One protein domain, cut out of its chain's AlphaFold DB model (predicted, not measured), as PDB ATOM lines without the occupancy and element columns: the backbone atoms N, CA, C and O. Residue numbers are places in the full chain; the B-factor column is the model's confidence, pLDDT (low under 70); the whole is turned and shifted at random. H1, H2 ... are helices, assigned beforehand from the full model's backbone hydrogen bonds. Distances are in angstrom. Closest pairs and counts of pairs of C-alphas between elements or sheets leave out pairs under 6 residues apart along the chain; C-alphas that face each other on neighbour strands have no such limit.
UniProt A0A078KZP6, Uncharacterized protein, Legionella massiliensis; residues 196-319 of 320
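Overview. This is residues 196 to 319 of the 320 residues of an uncharacterized protein of Legionella massiliensis (UniProt A0A078KZP6). What would one see first in this model? Five helices, H1, H2, H3, H5 and H6, stand in a ring of contacts, a tilted and only partly aligned bundle: H2 and H3 run side by side, H5 and H6 run side by side, and H1 packs on H2, H3 and H6. Short H4 packs on the first residues of H5, residues 211 to 226 make a long loop between H1 and H2, and residues 310 to 319, mostly in H7, stick out as an arm. What are the parts and the size? The printed part has 124 residues with seven named helices, H1 to H7 in that order, and no named strand, and its class is all helix. It is compact, with a radius of gyration of the C-alphas of 14.6 A, and elongated, spanning 47 by 30 by 29 A with the free arm.

Along the chain. Where do the first helices run? H1 is residues 196 to 210, 21.0 A from first to last C-alpha, and begins at C-alpha 196 at (-3.587, 48.621, -36.266). H2 is residues 227 to 238, 16.3 A, and H3 is residues 241 to 255, 21.0 A. Where are the later ones? H4 is the short helix of residues 261 to 267. H5 is residues 272 to 286, 22.7 A long, beginning at C-alpha 272 at (11.896, 23.242, -37.928), and H6 is residues 290 to 303, 19.9 A long. Where does the last helix end? H7, residues 307 to 317, is 15.5 A long and ends at C-alpha 317 at (-14.572, 27.227, -50.615).

Arrangement. What does H1 touch? H1 and H2 form a helical hairpin at a steep tilt of 42 degrees, with the C-alphas of Cys 209 and Ile 229 closest at 5.9 A. Residues 198 to 202 of H1 touch residues 241 to 245 of H3, the closest C-alphas being Arg 202 and Leu 245 at 7.1 A. H1 also touches H6, the same way at a shallow tilt of 31 degrees, with the C-alphas of Leu 201 and Ile 297 closest at 6.0 A. How do H2, H3 and H5 follow? H2 and H3 form a helical hairpin at a shallow tilt of 11 degrees, with the C-alphas of Ile 235 and Ala 244 closest at 5.6 A. H3 touches H5 at a steep tilt of 56 degrees, opposite ways, and the closest C-alphas, of Asp 253 and Ala 282, are 4.2 A apart. And H4, H6 and H7? H4 touches residues 272 to 275 of H5, with the C-alphas of Ser 265 and Ser 272 closest at 6.4 A. H5 and H6 form a helical hairpin at a shallow tilt of 4 degrees, with the C-alphas of Ile 280 and Val 296 closest at 6.0 A. H7 touches no helix: it is close to H6 but not clearly touching, about perpendicular at 85 degrees, with the C-alphas of Glu 301 and Ser 309 closest at 7.5 A. Are the helix backbones complete? In H1, H2, H3, H4 and H6 every O i to N i+4 pair is within hydrogen-bond range, while H5 has 7 of 11 and H7 has 6 of 7.

Size, cuts and confidence. How far does it reach? The two C-alphas farthest apart, of Phe 267 and Leu 319, are 46.9 A apart. Without residues 310 to 319, which stand free, the body spans 37 by 30 by 27 A. Is the printed part whole, and are its links long? The printed part has no cut; the link from H1 to H2 is long, with 16 residues, and the other links between helices are tight. Where is confidence low? The mean pLDDT of the printed part is 72.6, and 40 residues are under 70: residues 216 to 225, 256 to 271 and 306 to 319.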
ATOM      1  N   SER A 196      -2.750  49.809 -36.074       89.94
ATOM      2  CA  SER A 196      -3.587  48.621 -36.266       89.94
ATOM      3  C   SER A 196      -2.811  47.413 -36.806       89.94
ATOM      4  O   SER A 196      -2.977  46.314 -36.280       89.94
ATOM      5  N   GLN A 197      -1.929  47.605 -37.795       88.44
ATOM      6  CA  GLN A 197      -1.082  46.541 -38.351       88.44
ATOM      7  C   GLN A 197      -0.097  46.009 -37.305       88.44
ATOM      8  O   GLN A 197       0.100  44.802 -37.183       88.44
ATOM      9  N   LYS A 198       0.503  46.901 -36.513       90.94
ATOM     10  CA  LYS A 198       1.429  46.525 -35.438       90.94
ATOM     11  C   LYS A 198       0.717  45.754 -34.324       90.94
ATOM     12  O   LYS A 198       1.232  44.733 -33.870       90.94
ATOM     13  N   ILE A 199      -0.477  46.197 -33.917       91.50
ATOM     14  CA  ILE A 199      -1.316  45.492 -32.934       91.50
ATOM     15  C   ILE A 199      -1.690  44.101 -33.456       91.50
ATOM     16  O   ILE A 199      -1.577  43.129 -32.710       91.50
ATOM     17  N   GLN A 200      -2.110  43.992 -34.722       91.56
ATOM     18  CA  GLN A 200      -2.417  42.708 -35.359       91.56
ATOM     19  C   GLN A 200      -1.200  41.779 -35.329       91.56
ATOM     20  O   GLN A 200      -1.316  40.640 -34.881       91.56
ATOM     21  N   LEU A 201      -0.027  42.279 -35.729       94.00
ATOM     22  CA  LEU A 201       1.212  41.512 -35.704       94.00
ATOM     23  C   LEU A 201       1.557  41.029 -34.287       94.00
ATOM     24  O   LEU A 201       1.813  39.842 -34.105       94.00
ATOM     25  N   ARG A 202       1.514  41.902 -33.269       92.50
ATOM     26  CA  ARG A 202       1.783  41.511 -31.870       92.50
ATOM     27  C   ARG A 202       0.812  40.431 -31.399       92.50
ATOM     28  O   ARG A 202       1.248  39.440 -30.822       92.50
ATOM     29  N   LYS A 203      -0.488  40.587 -31.679       92.19
ATOM     30  CA  LYS A 203      -1.507  39.581 -31.336       92.19
ATOM     31  C   LYS A 203      -1.223  38.237 -32.003       92.19
ATOM     32  O   LYS A 203      -1.300  37.212 -31.333       92.19
ATOM     33  N   LEU A 204      -0.864  38.246 -33.288       93.00
ATOM     34  CA  LEU A 204      -0.540  37.038 -34.040       93.00
ATOM     35  C   LEU A 204       0.709  36.340 -33.480       93.00
ATOM     36  O   LEU A 204       0.669  35.137 -33.234       93.00
ATOM     37  N   ILE A 205       1.779  37.097 -33.205       93.19
ATOM     38  CA  ILE A 205       3.004  36.572 -32.583       93.19
ATOM     39  C   ILE A 205       2.681  35.938 -31.231       93.19
ATOM     40  O   ILE A 205       3.060  34.793 -31.000       93.19
ATOM     41  N   THR A 206       1.959  36.646 -30.355       90.06
ATOM     42  CA  THR A 206       1.579  36.110 -29.043       90.06
ATOM     43  C   THR A 206       0.776  34.826 -29.197       90.06
ATOM     44  O   THR A 206       1.144  33.829 -28.591       90.06
ATOM     45  N   LYS A 207      -0.257  34.811 -30.054       91.44
ATOM     46  CA  LYS A 207      -1.111  33.635 -30.287       91.44
ATOM     47  C   LYS A 207      -0.294  32.417 -30.732       91.44
ATOM     48  O   LYS A 207      -0.464  31.341 -30.165       91.44
ATOM     49  N   ILE A 208       0.617  32.596 -31.694       90.50
ATOM     50  CA  ILE A 208       1.515  31.540 -32.183       90.50
ATOM     51  C   ILE A 208       2.444  31.060 -31.060       90.50
ATOM     52  O   ILE A 208       2.511  29.864 -30.785       90.50
ATOM     53  N   CYS A 209       3.121  31.975 -30.364       88.25
ATOM     54  CA  CYS A 209       4.066  31.632 -29.301       88.25
ATOM     55  C   CYS A 209       3.395  30.964 -28.092       88.25
ATOM     56  O   CYS A 209       4.007  30.107 -27.468       88.25
ATOM     57  N   THR A 210       2.141  31.298 -27.774       87.06
ATOM     58  CA  THR A 210       1.393  30.668 -26.674       87.06
ATOM     59  C   THR A 210       0.697  29.365 -27.063       87.06
ATOM     60  O   THR A 210       0.221  28.660 -26.176       87.06
ATOM     61  N   ASN A 211       0.611  29.029 -28.356       84.88
ATOM     62  CA  ASN A 211      -0.002  27.779 -28.796       84.88
ATOM     63  C   ASN A 211       0.944  26.600 -28.540       84.88
ATOM     64  O   ASN A 211       1.964  26.460 -29.207       84.88
ATOM     65  N   HIS A 212       0.585  25.741 -27.590       75.69
ATOM     66  CA  HIS A 212       1.403  24.598 -27.198       75.69
ATOM     67  C   HIS A 212       1.615  23.580 -28.310       75.69
ATOM     68  O   HIS A 212       2.692  22.995 -28.346       75.69
ATOM     69  N   ASP A 213       0.675  23.428 -29.240       76.69
ATOM     70  CA  ASP A 213       0.735  22.397 -30.281       76.69
ATOM     71  C   ASP A 213       1.923  22.597 -31.234       76.69
ATOM     72  O   ASP A 213       2.426  21.648 -31.832       76.69
ATOM     73  N   TYR A 214       2.426  23.829 -31.363       75.38
ATOM     74  CA  TYR A 214       3.626  24.107 -32.157       75.38
ATOM     75  C   TYR A 214       4.932  23.759 -31.434       75.38
ATOM     76  O   TYR A 214       5.979  23.660 -32.080       75.38
ATOM     77  N   TRP A 215       4.899  23.604 -30.108       75.31
ATOM     78  CA  TRP A 215       6.099  23.582 -29.271       75.31
ATOM     79  C   TRP A 215       6.219  22.351 -28.361       75.31
ATOM     80  O   TRP A 215       7.332  22.037 -27.943       75.31
ATOM     81  N   SER A 216       5.117  21.665 -28.040       56.03
ATOM     82  CA  SER A 216       5.009  20.691 -26.940       56.03
ATOM     83  C   SER A 216       5.794  19.398 -27.140       56.03
ATOM     84  O   SER A 216       6.231  18.801 -26.160       56.03
ATOM     85  N   ASP A 217       6.033  18.979 -28.381       50.22
ATOM     86  CA  ASP A 217       6.446  17.592 -28.639       50.22
ATOM     87  C   ASP A 217       7.968  17.401 -28.742       50.22
ATOM     88  O   ASP A 217       8.444  16.281 -28.932       50.22
ATOM     89  N   LYS A 218       8.764  18.480 -28.674       51.00
ATOM     90  CA  LYS A 218      10.197  18.427 -29.046       51.00
ATOM     91  C   LYS A 218      11.143  19.247 -28.166       51.00
ATOM     92  O   LYS A 218      12.287  19.490 -28.549       51.00
ATOM     93  N   ILE A 219      10.712  19.658 -26.976       50.53
ATOM     94  CA  ILE A 219      11.582  20.366 -26.030       50.53
ATOM     95  C   ILE A 219      12.370  19.335 -25.213       50.53
ATOM     96  O   ILE A 219      11.821  18.667 -24.342       50.53
ATOM     97  N   ARG A 220      13.683  19.231 -25.462       45.66
ATOM     98  CA  ARG A 220      14.591  18.295 -24.760       45.66
ATOM     99  C   ARG A 220      14.710  18.537 -23.242       45.66
ATOM    100  O   ARG A 220      15.253  17.689 -22.547       45.66
ATOM    101  N   CYS A 221      14.216  19.668 -22.729       44.72
ATOM    102  CA  CYS A 221      14.492  20.150 -21.368       44.72
ATOM    103  C   CYS A 221      13.265  20.243 -20.437       44.72
ATOM    104  O   CYS A 221      13.348  20.903 -19.406       44.72
ATOM    105  N   GLY A 222      12.124  19.627 -20.767       49.06
ATOM    106  CA  GLY A 222      10.965  19.567 -19.855       49.06
ATOM    107  C   GLY A 222      10.251  20.901 -19.573       49.06
ATOM    108  O   GLY A 222       9.342  20.940 -18.746       49.06
ATOM    109  N   SER A 223      10.622  21.997 -20.248       57.56
ATOM    110  CA  SER A 223       9.882  23.262 -20.218       57.56
ATOM    111  C   SER A 223       8.690  23.232 -21.182       57.56
ATOM    112  O   SER A 223       8.685  22.507 -22.172       57.56
ATOM    113  N   ARG A 224       7.667  24.053 -20.901       63.56
ATOM    114  CA  ARG A 224       6.434  24.145 -21.711       63.56
ATOM    115  C   ARG A 224       6.644  24.838 -23.070       63.56
ATOM    116  O   ARG A 224       5.837  24.648 -23.974       63.56
ATOM    117  N   PHE A 225       7.713  25.630 -23.202       69.94
ATOM    118  CA  PHE A 225       8.119  26.352 -24.414       69.94
ATOM    119  C   PHE A 225       9.655  26.380 -24.549       69.94
ATOM    120  O   PHE A 225      10.350  26.343 -23.525       69.94
ATOM    121  N   PRO A 226      10.215  26.496 -25.770       73.38
ATOM    122  CA  PRO A 226      11.629  26.802 -25.962       73.38
ATOM    123  C   PRO A 226      11.978  28.176 -25.374       73.38
ATOM    124  O   PRO A 226      11.217  29.124 -25.553       73.38
ATOM    125  N   ASP A 227      13.163  28.334 -24.778       73.25
ATOM    126  CA  ASP A 227      13.566  29.576 -24.088       73.25
ATOM    127  C   ASP A 227      13.382  30.851 -24.916       73.25
ATOM    128  O   ASP A 227      12.973  31.886 -24.400       73.25
ATOM    129  N   GLY A 228      13.688  30.804 -26.217       75.19
ATOM    130  CA  GLY A 228      13.513  31.977 -27.074       75.19
ATOM    131  C   GLY A 228      12.045  32.290 -27.382       75.19
ATOM    132  O   GLY A 228      11.733  33.438 -27.662       75.19
ATOM    133  N   ILE A 229      11.150  31.300 -27.326       83.38
ATOM    134  CA  ILE A 229       9.698  31.514 -27.422       83.38
ATOM    135  C   ILE A 229       9.183  32.134 -26.121       83.38
ATOM    136  O   ILE A 229       8.472  33.131 -26.185       83.38
ATOM    137  N   SER A 230       9.626  31.635 -24.961       78.88
ATOM    138  CA  SER A 230       9.325  32.245 -23.656       78.88
ATOM    139  C   SER A 230       9.759  33.713 -23.609       78.88
ATOM    140  O   SER A 230       8.955  34.579 -23.290       78.88
ATOM    141  N   GLN A 231      10.982  34.017 -24.058       75.94
ATOM    142  CA  GLN A 231      11.481  35.395 -24.151       75.94
ATOM    143  C   GLN A 231      10.610  36.280 -25.051       75.94
ATOM    144  O   GLN A 231      10.360  37.435 -24.719       75.94
ATOM    145  N   ILE A 232      10.132  35.761 -26.187       83.81
ATOM    146  CA  ILE A 232       9.238  36.511 -27.081       83.81
ATOM    147  C   ILE A 232       7.878  36.763 -26.420       83.81
ATOM    148  O   ILE A 232       7.325  37.848 -26.596       83.81
ATOM    149  N   ILE A 233       7.346  35.804 -25.655       82.25
ATOM    150  CA  ILE A 233       6.105  35.982 -24.886       82.25
ATOM    151  C   ILE A 233       6.285  37.091 -23.847       82.25
ATOM    152  O   ILE A 233       5.475  38.014 -23.817       82.25
ATOM    153  N   ASP A 234       7.365  37.045 -23.062       78.31
ATOM    154  CA  ASP A 234       7.664  38.049 -22.035       78.31
ATOM    155  C   ASP A 234       7.808  39.445 -22.663       78.31
ATOM    156  O   ASP A 234       7.152  40.399 -22.245       78.31
ATOM    157  N   ILE A 235       8.565  39.565 -23.763       79.00
ATOM    158  CA  ILE A 235       8.698  40.830 -24.505       79.00
ATOM    159  C   ILE A 235       7.331  41.325 -25.008       79.00
ATOM    160  O   ILE A 235       7.024  42.518 -24.949       79.00
ATOM    161  N   SER A 236       6.494  40.412 -25.501       83.25
ATOM    162  CA  SER A 236       5.159  40.737 -25.995       83.25
ATOM    163  C   SER A 236       4.165  41.082 -24.885       83.25
ATOM    164  O   SER A 236       3.093  41.592 -25.197       83.25
ATOM    165  N   ASN A 237       4.482  40.870 -23.610       79.75
ATOM    166  CA  ASN A 237       3.635  41.269 -22.482       79.75
ATOM    167  C   ASN A 237       4.156  42.545 -21.806       79.75
ATOM    168  O   ASN A 237       3.366  43.441 -21.511       79.75
ATOM    169  N   ASP A 238       5.475  42.670 -21.659       70.69
ATOM    170  CA  ASP A 238       6.090  43.651 -20.759       70.69
ATOM    171  C   ASP A 238       6.424  44.997 -21.421       70.69
ATOM    172  O   ASP A 238       6.646  45.992 -20.730       70.69
ATOM    173  N   TYR A 239       6.453  45.065 -22.758       74.31
ATOM    174  CA  TYR A 239       6.896  46.261 -23.486       74.31
ATOM    175  C   TYR A 239       5.773  46.953 -24.270       74.31
ATOM    176  O   TYR A 239       4.770  46.358 -24.688       74.31
ATOM    177  N   GLN A 240       5.965  48.256 -24.503       83.19
ATOM    178  CA  GLN A 240       5.129  49.050 -25.406       83.19
ATOM    179  C   GLN A 240       5.253  48.541 -26.848       83.19
ATOM    180  O   GLN A 240       6.278  47.980 -27.215       83.19
ATOM    181  N   LEU A 241       4.214  48.731 -27.668       83.31
ATOM    182  CA  LEU A 241       4.055  48.058 -28.963       83.31
ATOM    183  C   LEU A 241       5.276  48.158 -29.892       83.31
ATOM    184  O   LEU A 241       5.788  47.129 -30.330       83.31
ATOM    185  N   ASP A 242       5.757  49.371 -30.163       78.88
ATOM    186  CA  ASP A 242       6.905  49.589 -31.053       78.88
ATOM    187  C   ASP A 242       8.192  48.966 -30.498       78.88
ATOM    188  O   ASP A 242       8.940  48.302 -31.218       78.88
ATOM    189  N   GLN A 243       8.418  49.126 -29.194       77.31
ATOM    190  CA  GLN A 243       9.581  48.573 -28.509       77.31
ATOM    191  C   GLN A 243       9.539  47.041 -28.478       77.31
ATOM    192  O   GLN A 243      10.561  46.394 -28.705       77.31
ATOM    193  N   ALA A 244       8.364  46.456 -28.246       76.19
ATOM    194  CA  ALA A 244       8.156  45.016 -28.240       76.19
ATOM    195  C   ALA A 244       8.499  44.414 -29.607       76.19
ATOM    196  O   ALA A 244       9.289  43.478 -29.681       76.19
ATOM    197  N   LEU A 245       7.977  44.979 -30.703       84.31
ATOM    198  CA  LEU A 245       8.238  44.471 -32.056       84.31
ATOM    199  C   LEU A 245       9.720  44.562 -32.440       84.31
ATOM    200  O   LEU A 245      10.258  43.626 -33.035       84.31
ATOM    201  N   GLN A 246      10.399  45.644 -32.054       80.19
ATOM    202  CA  GLN A 246      11.835  45.790 -32.290       80.19
ATOM    203  C   GLN A 246      12.657  44.765 -31.490       80.19
ATOM    204  O   GLN A 246      13.543  44.114 -32.047       80.19
ATOM    205  N   LEU A 247      12.347  44.580 -30.201       72.81
ATOM    206  CA  LEU A 247      13.021  43.606 -29.337       72.81
ATOM    207  C   LEU A 247      12.759  42.159 -29.778       72.81
ATOM    208  O   LEU A 247      13.671  41.332 -29.727       72.81
ATOM    209  N   ILE A 248      11.552  41.853 -30.260       81.25
ATOM    210  CA  ILE A 248      11.223  40.553 -30.857       81.25
ATOM    211  C   ILE A 248      12.089  40.311 -32.095       81.25
ATOM    212  O   ILE A 248      12.693  39.246 -32.203       81.25
ATOM    213  N   GLY A 249      12.207  41.299 -32.989       79.06
ATOM    214  CA  GLY A 249      13.059  41.207 -34.175       79.06
ATOM    215  C   GLY A 249      14.523  40.934 -33.835       79.06
ATOM    216  O   GLY A 249      15.119  40.016 -34.389       79.06
ATOM    217  N   GLN A 250      15.082  41.671 -32.874       76.81
ATOM    218  CA  GLN A 250      16.460  41.481 -32.402       76.81
ATOM    219  C   GLN A 250      16.672  40.112 -31.750       76.81
ATOM    220  O   GLN A 250      17.670  39.438 -32.011       76.81
ATOM    221  N   THR A 251      15.721  39.683 -30.917       74.56
ATOM    222  CA  THR A 251      15.765  38.371 -30.261       74.56
ATOM    223  C   THR A 251      15.725  37.257 -31.301       74.56
ATOM    224  O   THR A 251      16.521  36.319 -31.234       74.56
ATOM    225  N   ALA A 252      14.837  37.368 -32.286       81.19
ATOM    226  CA  ALA A 252      14.711  36.407 -33.366       81.19
ATOM    227  C   ALA A 252      15.957  36.380 -34.254       81.19
ATOM    228  O   ALA A 252      16.470  35.297 -34.498       81.19
ATOM    229  N   ASP A 253      16.494  37.531 -34.659       74.50
ATOM    230  CA  ASP A 253      17.705  37.637 -35.482       74.50
ATOM    231  C   ASP A 253      18.937  37.047 -34.784       74.50
ATOM    232  O   ASP A 253      19.690  36.293 -35.384       74.50
ATOM    233  N   TYR A 254      19.090  37.264 -33.473       70.06
ATOM    234  CA  TYR A 254      20.154  36.620 -32.695       70.06
ATOM    235  C   TYR A 254      20.012  35.091 -32.641       70.06
ATOM    236  O   TYR A 254      20.995  34.343 -32.605       70.06
ATOM    237  N   LYS A 255      18.773  34.596 -32.575       70.06
ATOM    238  CA  LYS A 255      18.480  33.158 -32.493       70.06
ATOM    239  C   LYS A 255      18.453  32.518 -33.883       70.06
ATOM    240  O   LYS A 255      18.629  31.301 -33.968       70.06
ATOM    241  N   TYR A 256      18.244  33.294 -34.936       65.94
ATOM    242  CA  TYR A 256      18.149  32.862 -36.316       65.94
ATOM    243  C   TYR A 256      19.510  32.941 -36.999       65.94
ATOM    244  O   TYR A 256      20.277  33.876 -36.829       65.94
ATOM    245  N   SER A 257      19.822  31.944 -37.813       58.03
ATOM    246  CA  SER A 257      20.892  32.084 -38.790       58.03
ATOM    247  C   SER A 257      20.446  31.392 -40.066       58.03
ATOM    248  O   SER A 257      20.257  30.174 -40.033       58.03
ATOM    249  N   PRO A 258      20.282  32.120 -41.185       50.19
ATOM    250  CA  PRO A 258      19.847  31.524 -42.445       50.19
ATOM    251  C   PRO A 258      20.843  30.470 -42.953       50.19
ATOM    252  O   PRO A 258      20.440  29.518 -43.610       50.19
ATOM    253  N   TYR A 259      22.121  30.588 -42.588       43.91
ATOM    254  CA  TYR A 259      23.189  29.675 -43.006       43.91
ATOM    255  C   TYR A 259      23.403  28.494 -42.048       43.91
ATOM    256  O   TYR A 259      24.051  27.518 -42.412       43.91
ATOM    257  N   PHE A 260      22.847  28.561 -40.832       47.56
ATOM    258  CA  PHE A 260      23.018  27.537 -39.795       47.56
ATOM    259  C   PHE A 260      21.685  26.991 -39.258       47.56
ATOM    260  O   PHE A 260      21.664  26.398 -38.183       47.56
ATOM    261  N   GLN A 261      20.574  27.137 -39.994       48.41
ATOM    262  CA  GLN A 261      19.263  26.609 -39.578       48.41
ATOM    263  C   GLN A 261      19.315  25.108 -39.266       48.41
ATOM    264  O   GLN A 261      18.854  24.675 -38.211       48.41
ATOM    265  N   PHE A 262      19.954  24.331 -40.146       41.16
ATOM    266  CA  PHE A 262      20.164  22.894 -39.960       41.16
ATOM    267  C   PHE A 262      20.925  22.593 -38.658       41.16
ATOM    268  O   PHE A 262      20.511  21.747 -37.866       41.16
ATOM    269  N   ALA A 263      21.980  23.360 -38.375       41.69
ATOM    270  CA  ALA A 263      22.756  23.240 -37.147       41.69
ATOM    271  C   ALA A 263      21.929  23.640 -35.907       41.69
ATOM    272  O   ALA A 263      21.961  22.954 -34.893       41.69
ATOM    273  N   HIS A 264      21.121  24.700 -35.964       48.41
ATOM    274  CA  HIS A 264      20.256  25.080 -34.844       48.41
ATOM    275  C   HIS A 264      19.187  24.023 -34.533       48.41
ATOM    276  O   HIS A 264      18.889  23.805 -33.357       48.41
ATOM    277  N   SER A 265      18.638  23.354 -35.550       44.12
ATOM    278  CA  SER A 265      17.715  22.233 -35.343       44.12
ATOM    279  C   SER A 265      18.398  21.015 -34.725       44.12
ATOM    280  O   SER A 265      17.869  20.431 -33.782       44.12
ATOM    281  N   PHE A 266      19.601  20.684 -35.190       38.31
ATOM    282  CA  PHE A 266      20.345  19.518 -34.720       38.31
ATOM    283  C   PHE A 266      20.959  19.714 -33.316       38.31
ATOM    284  O   PHE A 266      20.797  18.861 -32.446       38.31
ATOM    285  N   PHE A 267      21.596  20.864 -33.057       39.03
ATOM    286  CA  PHE A 267      22.383  21.122 -31.837       39.03
ATOM    287  C   PHE A 267      21.608  21.784 -30.695       39.03
ATOM    288  O   PHE A 267      22.023  21.689 -29.547       39.03
ATOM    289  N   ARG A 268      20.502  22.490 -30.968       47.31
ATOM    290  CA  ARG A 268      19.691  23.141 -29.915       47.31
ATOM    291  C   ARG A 268      18.335  22.472 -29.711       47.31
ATOM    292  O   ARG A 268      17.491  23.036 -29.021       47.31
ATOM    293  N   GLY A 269      18.121  21.312 -30.338       48.06
ATOM    294  CA  GLY A 269      16.847  20.591 -30.308       48.06
ATOM    295  C   GLY A 269      15.677  21.432 -30.817       48.06
ATOM    296  O   GLY A 269      14.554  21.257 -30.358       48.06
ATOM    297  N   ARG A 270      15.933  22.400 -31.708       61.44
ATOM    298  CA  ARG A 270      14.884  23.290 -32.209       61.44
ATOM    299  C   ARG A 270      14.127  22.612 -33.329       61.44
ATOM    300  O   ARG A 270      14.712  22.249 -34.351       61.44
ATOM    301  N   ASP A 271      12.816  22.516 -33.174       67.38
ATOM    302  CA  ASP A 271      11.982  22.068 -34.273       67.38
ATOM    303  C   ASP A 271      12.114  23.012 -35.483       67.38
ATOM    304  O   ASP A 271      12.381  24.213 -35.338       67.38
ATOM    305  N   SER A 272      11.922  22.468 -36.686       70.12
ATOM    306  CA  SER A 272      11.896  23.242 -37.928       70.12
ATOM    307  C   SER A 272      10.957  24.446 -37.834       70.12
ATOM    308  O   SER A 272      11.323  25.528 -38.290       70.12
ATOM    309  N   LYS A 273       9.810  24.307 -37.153       76.44
ATOM    310  CA  LYS A 273       8.849  25.395 -36.944       76.44
ATOM    311  C   LYS A 273       9.387  26.496 -36.036       76.44
ATOM    312  O   LYS A 273       9.144  27.670 -36.285       76.44
ATOM    313  N   THR A 274      10.197  26.166 -35.031       78.75
ATOM    314  CA  THR A 274      10.844  27.184 -34.184       78.75
ATOM    315  C   THR A 274      11.840  28.029 -34.988       78.75
ATOM    316  O   THR A 274      11.881  29.250 -34.854       78.75
ATOM    317  N   ASN A 275      12.636  27.395 -35.855       75.69
ATOM    318  CA  ASN A 275      13.587  28.112 -36.710       75.69
ATOM    319  C   ASN A 275      12.891  28.919 -37.809       75.69
ATOM    320  O   ASN A 275      13.328  30.030 -38.112       75.69
ATOM    321  N   GLU A 276      11.809  28.384 -38.370       83.00
ATOM    322  CA  GLU A 276      10.958  29.085 -39.327       83.00
ATOM    323  C   GLU A 276      10.359  30.354 -38.709       83.00
ATOM    324  O   GLU A 276      10.480  31.432 -39.293       83.00
ATOM    325  N   LEU A 277       9.831  30.263 -37.481       89.38
ATOM    326  CA  LEU A 277       9.333  31.427 -36.753       89.38
ATOM    327  C   LEU A 277      10.432  32.481 -36.559       89.38
ATOM    328  O   LEU A 277      10.225  33.646 -36.895       89.38
ATOM    329  N   TYR A 278      11.618  32.096 -36.069       86.06
ATOM    330  CA  TYR A 278      12.711  33.059 -35.896       86.06
ATOM    331  C   TYR A 278      13.147  33.695 -37.219       86.06
ATOM    332  O   TYR A 278      13.433  34.887 -37.243       86.06
ATOM    333  N   GLY A 279      13.155  32.944 -38.321       83.06
ATOM    334  CA  GLY A 279      13.491  33.489 -39.636       83.06
ATOM    335  C   GLY A 279      12.497  34.526 -40.139       83.06
ATOM    336  O   GLY A 279      12.895  35.532 -40.728       83.06
ATOM    337  N   ILE A 280      11.209  34.311 -39.873       88.25
ATOM    338  CA  ILE A 280      10.155  35.271 -40.201       88.25
ATOM    339  C   ILE A 280      10.288  36.521 -39.320       88.25
ATOM    340  O   ILE A 280      10.309  37.636 -39.840       88.25
ATOM    341  N   LEU A 281      10.448  36.350 -38.005       91.12
ATOM    342  CA  LEU A 281      10.514  37.459 -37.049       91.12
ATOM    343  C   LEU A 281      11.810  38.277 -37.145       91.12
ATOM    344  O   LEU A 281      11.769  39.485 -36.925       91.12
ATOM    345  N   ALA A 282      12.935  37.672 -37.539       85.31
ATOM    346  CA  ALA A 282      14.213  38.367 -37.728       85.31
ATOM    347  C   ALA A 282      14.123  39.514 -38.753       85.31
ATOM    348  O   ALA A 282      14.861  40.493 -38.658       85.31
ATOM    349  N   LYS A 283      13.168  39.450 -39.695       84.06
ATOM    350  CA  LYS A 283      12.901  40.534 -40.656       84.06
ATOM    351  C   LYS A 283      12.544  41.853 -39.961       84.06
ATOM    352  O   LYS A 283      12.905  42.909 -40.468       84.06
ATOM    353  N   LEU A 284      11.925  41.809 -38.776       83.38
ATOM    354  CA  LEU A 284      11.595  43.006 -37.990       83.38
ATOM    355  C   LEU A 284      12.841  43.762 -37.502       83.38
ATOM    356  O   LEU A 284      12.753  44.957 -37.231       83.38
ATOM    357  N   ASN A 285      14.010  43.109 -37.434       80.25
ATOM    358  CA  ASN A 285      15.267  43.783 -37.091       80.25
ATOM    359  C   ASN A 285      15.718  44.775 -38.185       80.25
ATOM    360  O   ASN A 285      16.508  45.676 -37.922       80.25
ATOM    361  N   GLN A 286      15.198  44.633 -39.409       73.88
ATOM    362  CA  GLN A 286      15.463  45.545 -40.528       73.88
ATOM    363  C   GLN A 286      14.567  46.795 -40.485       73.88
ATOM    364  O   GLN A 286      14.868  47.783 -41.150       73.88
ATOM    365  N   GLY A 287      13.493  46.772 -39.689       76.19
ATOM    366  CA  GLY A 287      12.558  47.880 -39.525       76.19
ATOM    367  C   GLY A 287      11.124  47.422 -39.252       76.19
ATOM    368  O   GLY A 287      10.724  46.311 -39.592       76.19
ATOM    369  N   VAL A 288      10.326  48.314 -38.655       82.06
ATOM    370  CA  VAL A 288       8.876  48.128 -38.431       82.06
ATOM    371  C   VAL A 288       8.083  49.037 -39.383       82.06
ATOM    372  O   VAL A 288       7.214  49.822 -38.992       82.06
ATOM    373  N   ASP A 289       8.447  48.993 -40.663       86.56
ATOM    374  CA  ASP A 289       7.724  49.669 -41.737       86.56
ATOM    375  C   ASP A 289       6.557  48.813 -42.255       86.56
ATOM    376  O   ASP A 289       6.489  47.605 -42.017       86.56
ATOM    377  N   SER A 290       5.619  49.445 -42.965       82.94
ATOM    378  CA  SER A 290       4.384  48.794 -43.418       82.94
ATOM    379  C   SER A 290       4.647  47.566 -44.295       82.94
ATOM    380  O   SER A 290       3.993  46.539 -44.120       82.94
ATOM    381  N   ARG A 291       5.656  47.608 -45.177       85.94
ATOM    382  CA  ARG A 291       5.983  46.479 -46.059       85.94
ATOM    383  C   ARG A 291       6.545  45.309 -45.261       85.94
ATOM    384  O   ARG A 291       6.137  44.167 -45.495       85.94
ATOM    385  N   THR A 292       7.462  45.580 -44.337       85.12
ATOM    386  CA  THR A 292       8.051  44.544 -43.482       85.12
ATOM    387  C   THR A 292       6.981  43.897 -42.609       85.12
ATOM    388  O   THR A 292       6.855  42.674 -42.616       85.12
ATOM    389  N   VAL A 293       6.137  44.695 -41.947       88.19
ATOM    390  CA  VAL A 293       5.041  44.183 -41.109       88.19
ATOM    391  C   VAL A 293       4.051  43.349 -41.922       88.19
ATOM    392  O   VAL A 293       3.743  42.232 -41.518       88.19
ATOM    393  N   SER A 294       3.606  43.817 -43.093       87.88
ATOM    394  CA  SER A 294       2.709  43.036 -43.961       87.88
ATOM    395  C   SER A 294       3.338  41.726 -44.440       87.88
ATOM    396  O   SER A 294       2.658  40.705 -44.489       87.88
ATOM    397  N   THR A 295       4.636  41.732 -44.758       87.81
ATOM    398  CA  THR A 295       5.363  40.514 -45.157       87.81
ATOM    399  C   THR A 295       5.424  39.516 -44.004       87.81
ATOM    400  O   THR A 295       5.156  38.335 -44.199       87.81
ATOM    401  N   VAL A 296       5.747  39.991 -42.798       90.88
ATOM    402  CA  VAL A 296       5.824  39.152 -41.598       90.88
ATOM    403  C   VAL A 296       4.452  38.572 -41.257       90.88
ATOM    404  O   VAL A 296       4.370  37.371 -41.035       90.88
ATOM    405  N   ILE A 297       3.378  39.371 -41.282       92.06
ATOM    406  CA  ILE A 297       2.007  38.876 -41.067       92.06
ATOM    407  C   ILE A 297       1.676  37.765 -42.071       92.06
ATOM    408  O   ILE A 297       1.324  36.662 -41.658       92.06
ATOM    409  N   GLY A 298       1.859  38.016 -43.373       88.31
ATOM    410  CA  GLY A 298       1.518  37.038 -44.409       88.31
ATOM    411  C   GLY A 298       2.346  35.749 -44.339       88.31
ATOM    412  O   GLY A 298       1.831  34.667 -44.618       88.31
ATOM    413  N   ASP A 299       3.619  35.835 -43.945       90.19
ATOM    414  CA  ASP A 299       4.456  34.651 -43.740       90.19
ATOM    415  C   ASP A 299       4.061  33.878 -42.470       90.19
ATOM    416  O   ASP A 299       4.036  32.645 -42.502       90.19
ATOM    417  N   LEU A 300       3.705  34.570 -41.379       92.12
ATOM    418  CA  LEU A 300       3.210  33.941 -40.149       92.12
ATOM    419  C   LEU A 300       1.890  33.202 -40.395       92.12
ATOM    420  O   LEU A 300       1.784  32.035 -40.037       92.12
ATOM    421  N   GLU A 301       0.919  33.829 -41.057       90.56
ATOM    422  CA  GLU A 301      -0.374  33.204 -41.376       90.56
ATOM    423  C   GLU A 301      -0.225  32.000 -42.316       90.56
ATOM    424  O   GLU A 301      -0.962  31.019 -42.202       90.56
ATOM    425  N   ARG A 302       0.750  32.039 -43.238       86.62
ATOM    426  CA  ARG A 302       1.040  30.913 -44.135       86.62
ATOM    427  C   ARG A 302       1.656  29.731 -43.388       86.62
ATOM    428  O   ARG A 302       1.300  28.593 -43.681       86.62
ATOM    429  N   GLN A 303       2.596  29.991 -42.479       85.50
ATOM    430  CA  GLN A 303       3.390  28.939 -41.833       85.50
ATOM    431  C   GLN A 303       2.815  28.434 -40.509       85.50
ATOM    432  O   GLN A 303       3.137  27.312 -40.102       85.50
ATOM    433  N   PHE A 304       1.956  29.232 -39.876       87.75
ATOM    434  CA  PHE A 304       1.291  28.965 -38.603       87.75
ATOM    435  C   PHE A 304      -0.207  29.286 -38.728       87.75
ATOM    436  O   PHE A 304      -0.688  30.265 -38.150       87.75
ATOM    437  N   PRO A 305      -0.956  28.497 -39.523       80.56
ATOM    438  CA  PRO A 305      -2.382  28.715 -39.694       80.56
ATOM    439  C   PRO A 305      -3.086  28.543 -38.347       80.56
ATOM    440  O   PRO A 305      -2.943  27.519 -37.682       80.56
ATOM    441  N   THR A 306      -3.854  29.552 -37.951       68.25
ATOM    442  CA  THR A 306      -4.705  29.485 -36.759       68.25
ATOM    443  C   THR A 306      -6.114  29.036 -37.149       68.25
ATOM    444  O   THR A 306      -6.517  29.225 -38.296       68.25
ATOM    445  N   GLU A 307      -6.892  28.465 -36.226       64.44
ATOM    446  CA  GLU A 307      -8.260  27.981 -36.513       64.44
ATOM    447  C   GLU A 307      -9.169  29.049 -37.160       64.44
ATOM    448  O   GLU A 307      -9.967  28.737 -38.039       64.44
ATOM    449  N   GLU A 308      -8.979  30.330 -36.823       57.66
ATOM    450  CA  GLU A 308      -9.673  31.462 -37.464       57.66
ATOM    451  C   GLU A 308      -9.337  31.578 -38.962       57.66
ATOM    452  O   GLU A 308     -10.233  31.722 -39.790       57.66
ATOM    453  N   SER A 309      -8.064  31.407 -39.336       54.25
ATOM    454  CA  SER A 309      -7.620  31.420 -40.741       54.25
ATOM    455  C   SER A 309      -8.011  30.157 -41.525       54.25
ATOM    456  O   SER A 309      -8.074  30.183 -42.756       54.25
ATOM    457  N   ALA A 310      -8.286  29.047 -40.830       52.16
ATOM    458  CA  ALA A 310      -8.801  27.817 -41.432       52.16
ATOM    459  C   ALA A 310     -10.310  27.926 -41.729       52.16
ATOM    460  O   ALA A 310     -10.751  27.533 -42.810       52.16
ATOM    461  N   ASN A 311     -11.077  28.545 -40.825       48.22
ATOM    462  CA  ASN A 311     -12.511  28.786 -41.007       48.22
ATOM    463  C   ASN A 311     -12.815  29.853 -42.076       48.22
ATOM    464  O   ASN A 311     -13.772  29.691 -42.831       48.22
ATOM    465  N   GLU A 312     -11.992  30.897 -42.225       50.50
ATOM    466  CA  GLU A 312     -12.146  31.865 -43.328       50.50
ATOM    467  C   GLU A 312     -11.886  31.240 -44.709       50.50
ATOM    468  O   GLU A 312     -12.583  31.561 -45.672       50.50
ATOM    469  N   LYS A 313     -10.942  30.294 -44.817       49.16
ATOM    470  CA  LYS A 313     -10.708  29.539 -46.061       49.16
ATOM    471  C   LYS A 313     -11.807  28.522 -46.360       49.16
ATOM    472  O   LYS A 313     -12.145  28.351 -47.526       49.16
ATOM    473  N   SER A 314     -12.373  27.878 -45.336       45.44
ATOM    474  CA  SER A 314     -13.519  26.970 -45.498       45.44
ATOM    475  C   SER A 314     -14.751  27.718 -46.012       45.44
ATOM    476  O   SER A 314     -15.380  27.278 -46.967       45.44
ATOM    477  N   ASN A 315     -15.033  28.903 -45.465       43.06
ATOM    478  CA  ASN A 315     -16.164  29.727 -45.903       43.06
ATOM    479  C   ASN A 315     -16.005  30.283 -47.330       43.06
ATOM    480  O   ASN A 315     -17.000  30.589 -47.978       43.06
ATOM    481  N   LEU A 316     -14.773  30.420 -47.834       46.44
ATOM    482  CA  LEU A 316     -14.507  30.830 -49.219       46.44
ATOM    483  C   LEU A 316     -14.615  29.674 -50.224       46.44
ATOM    484  O   LEU A 316     -14.878  29.930 -51.395       46.44
ATOM    485  N   LEU A 317     -14.423  28.428 -49.783       47.53
ATOM    486  CA  LEU A 317     -14.572  27.227 -50.615       47.53
ATOM    487  C   LEU A 317     -16.029  26.752 -50.717       47.53
ATOM    488  O   LEU A 317     -16.385  26.145 -51.719       47.53
ATOM    489  N   ASP A 318     -16.878  27.081 -49.740       43.69
ATOM    490  CA  ASP A 318     -18.326  26.809 -49.789       43.69
ATOM    491  C   ASP A 318     -19.129  27.861 -50.589       43.69
ATOM    492  O   ASP A 318     -20.348  27.750 -50.726       43.69
ATOM    493  N   LEU A 319     -18.463  28.890 -51.128       44.16
ATOM    494  CA  LEU A 319     -19.070  29.956 -51.943       44.16
ATOM    495  C   LEU A 319     -18.638  29.928 -53.425       44.16
ATOM    496  O   LEU A 319     -19.005  30.838 -54.176       44.16
TER     497      LEU A 319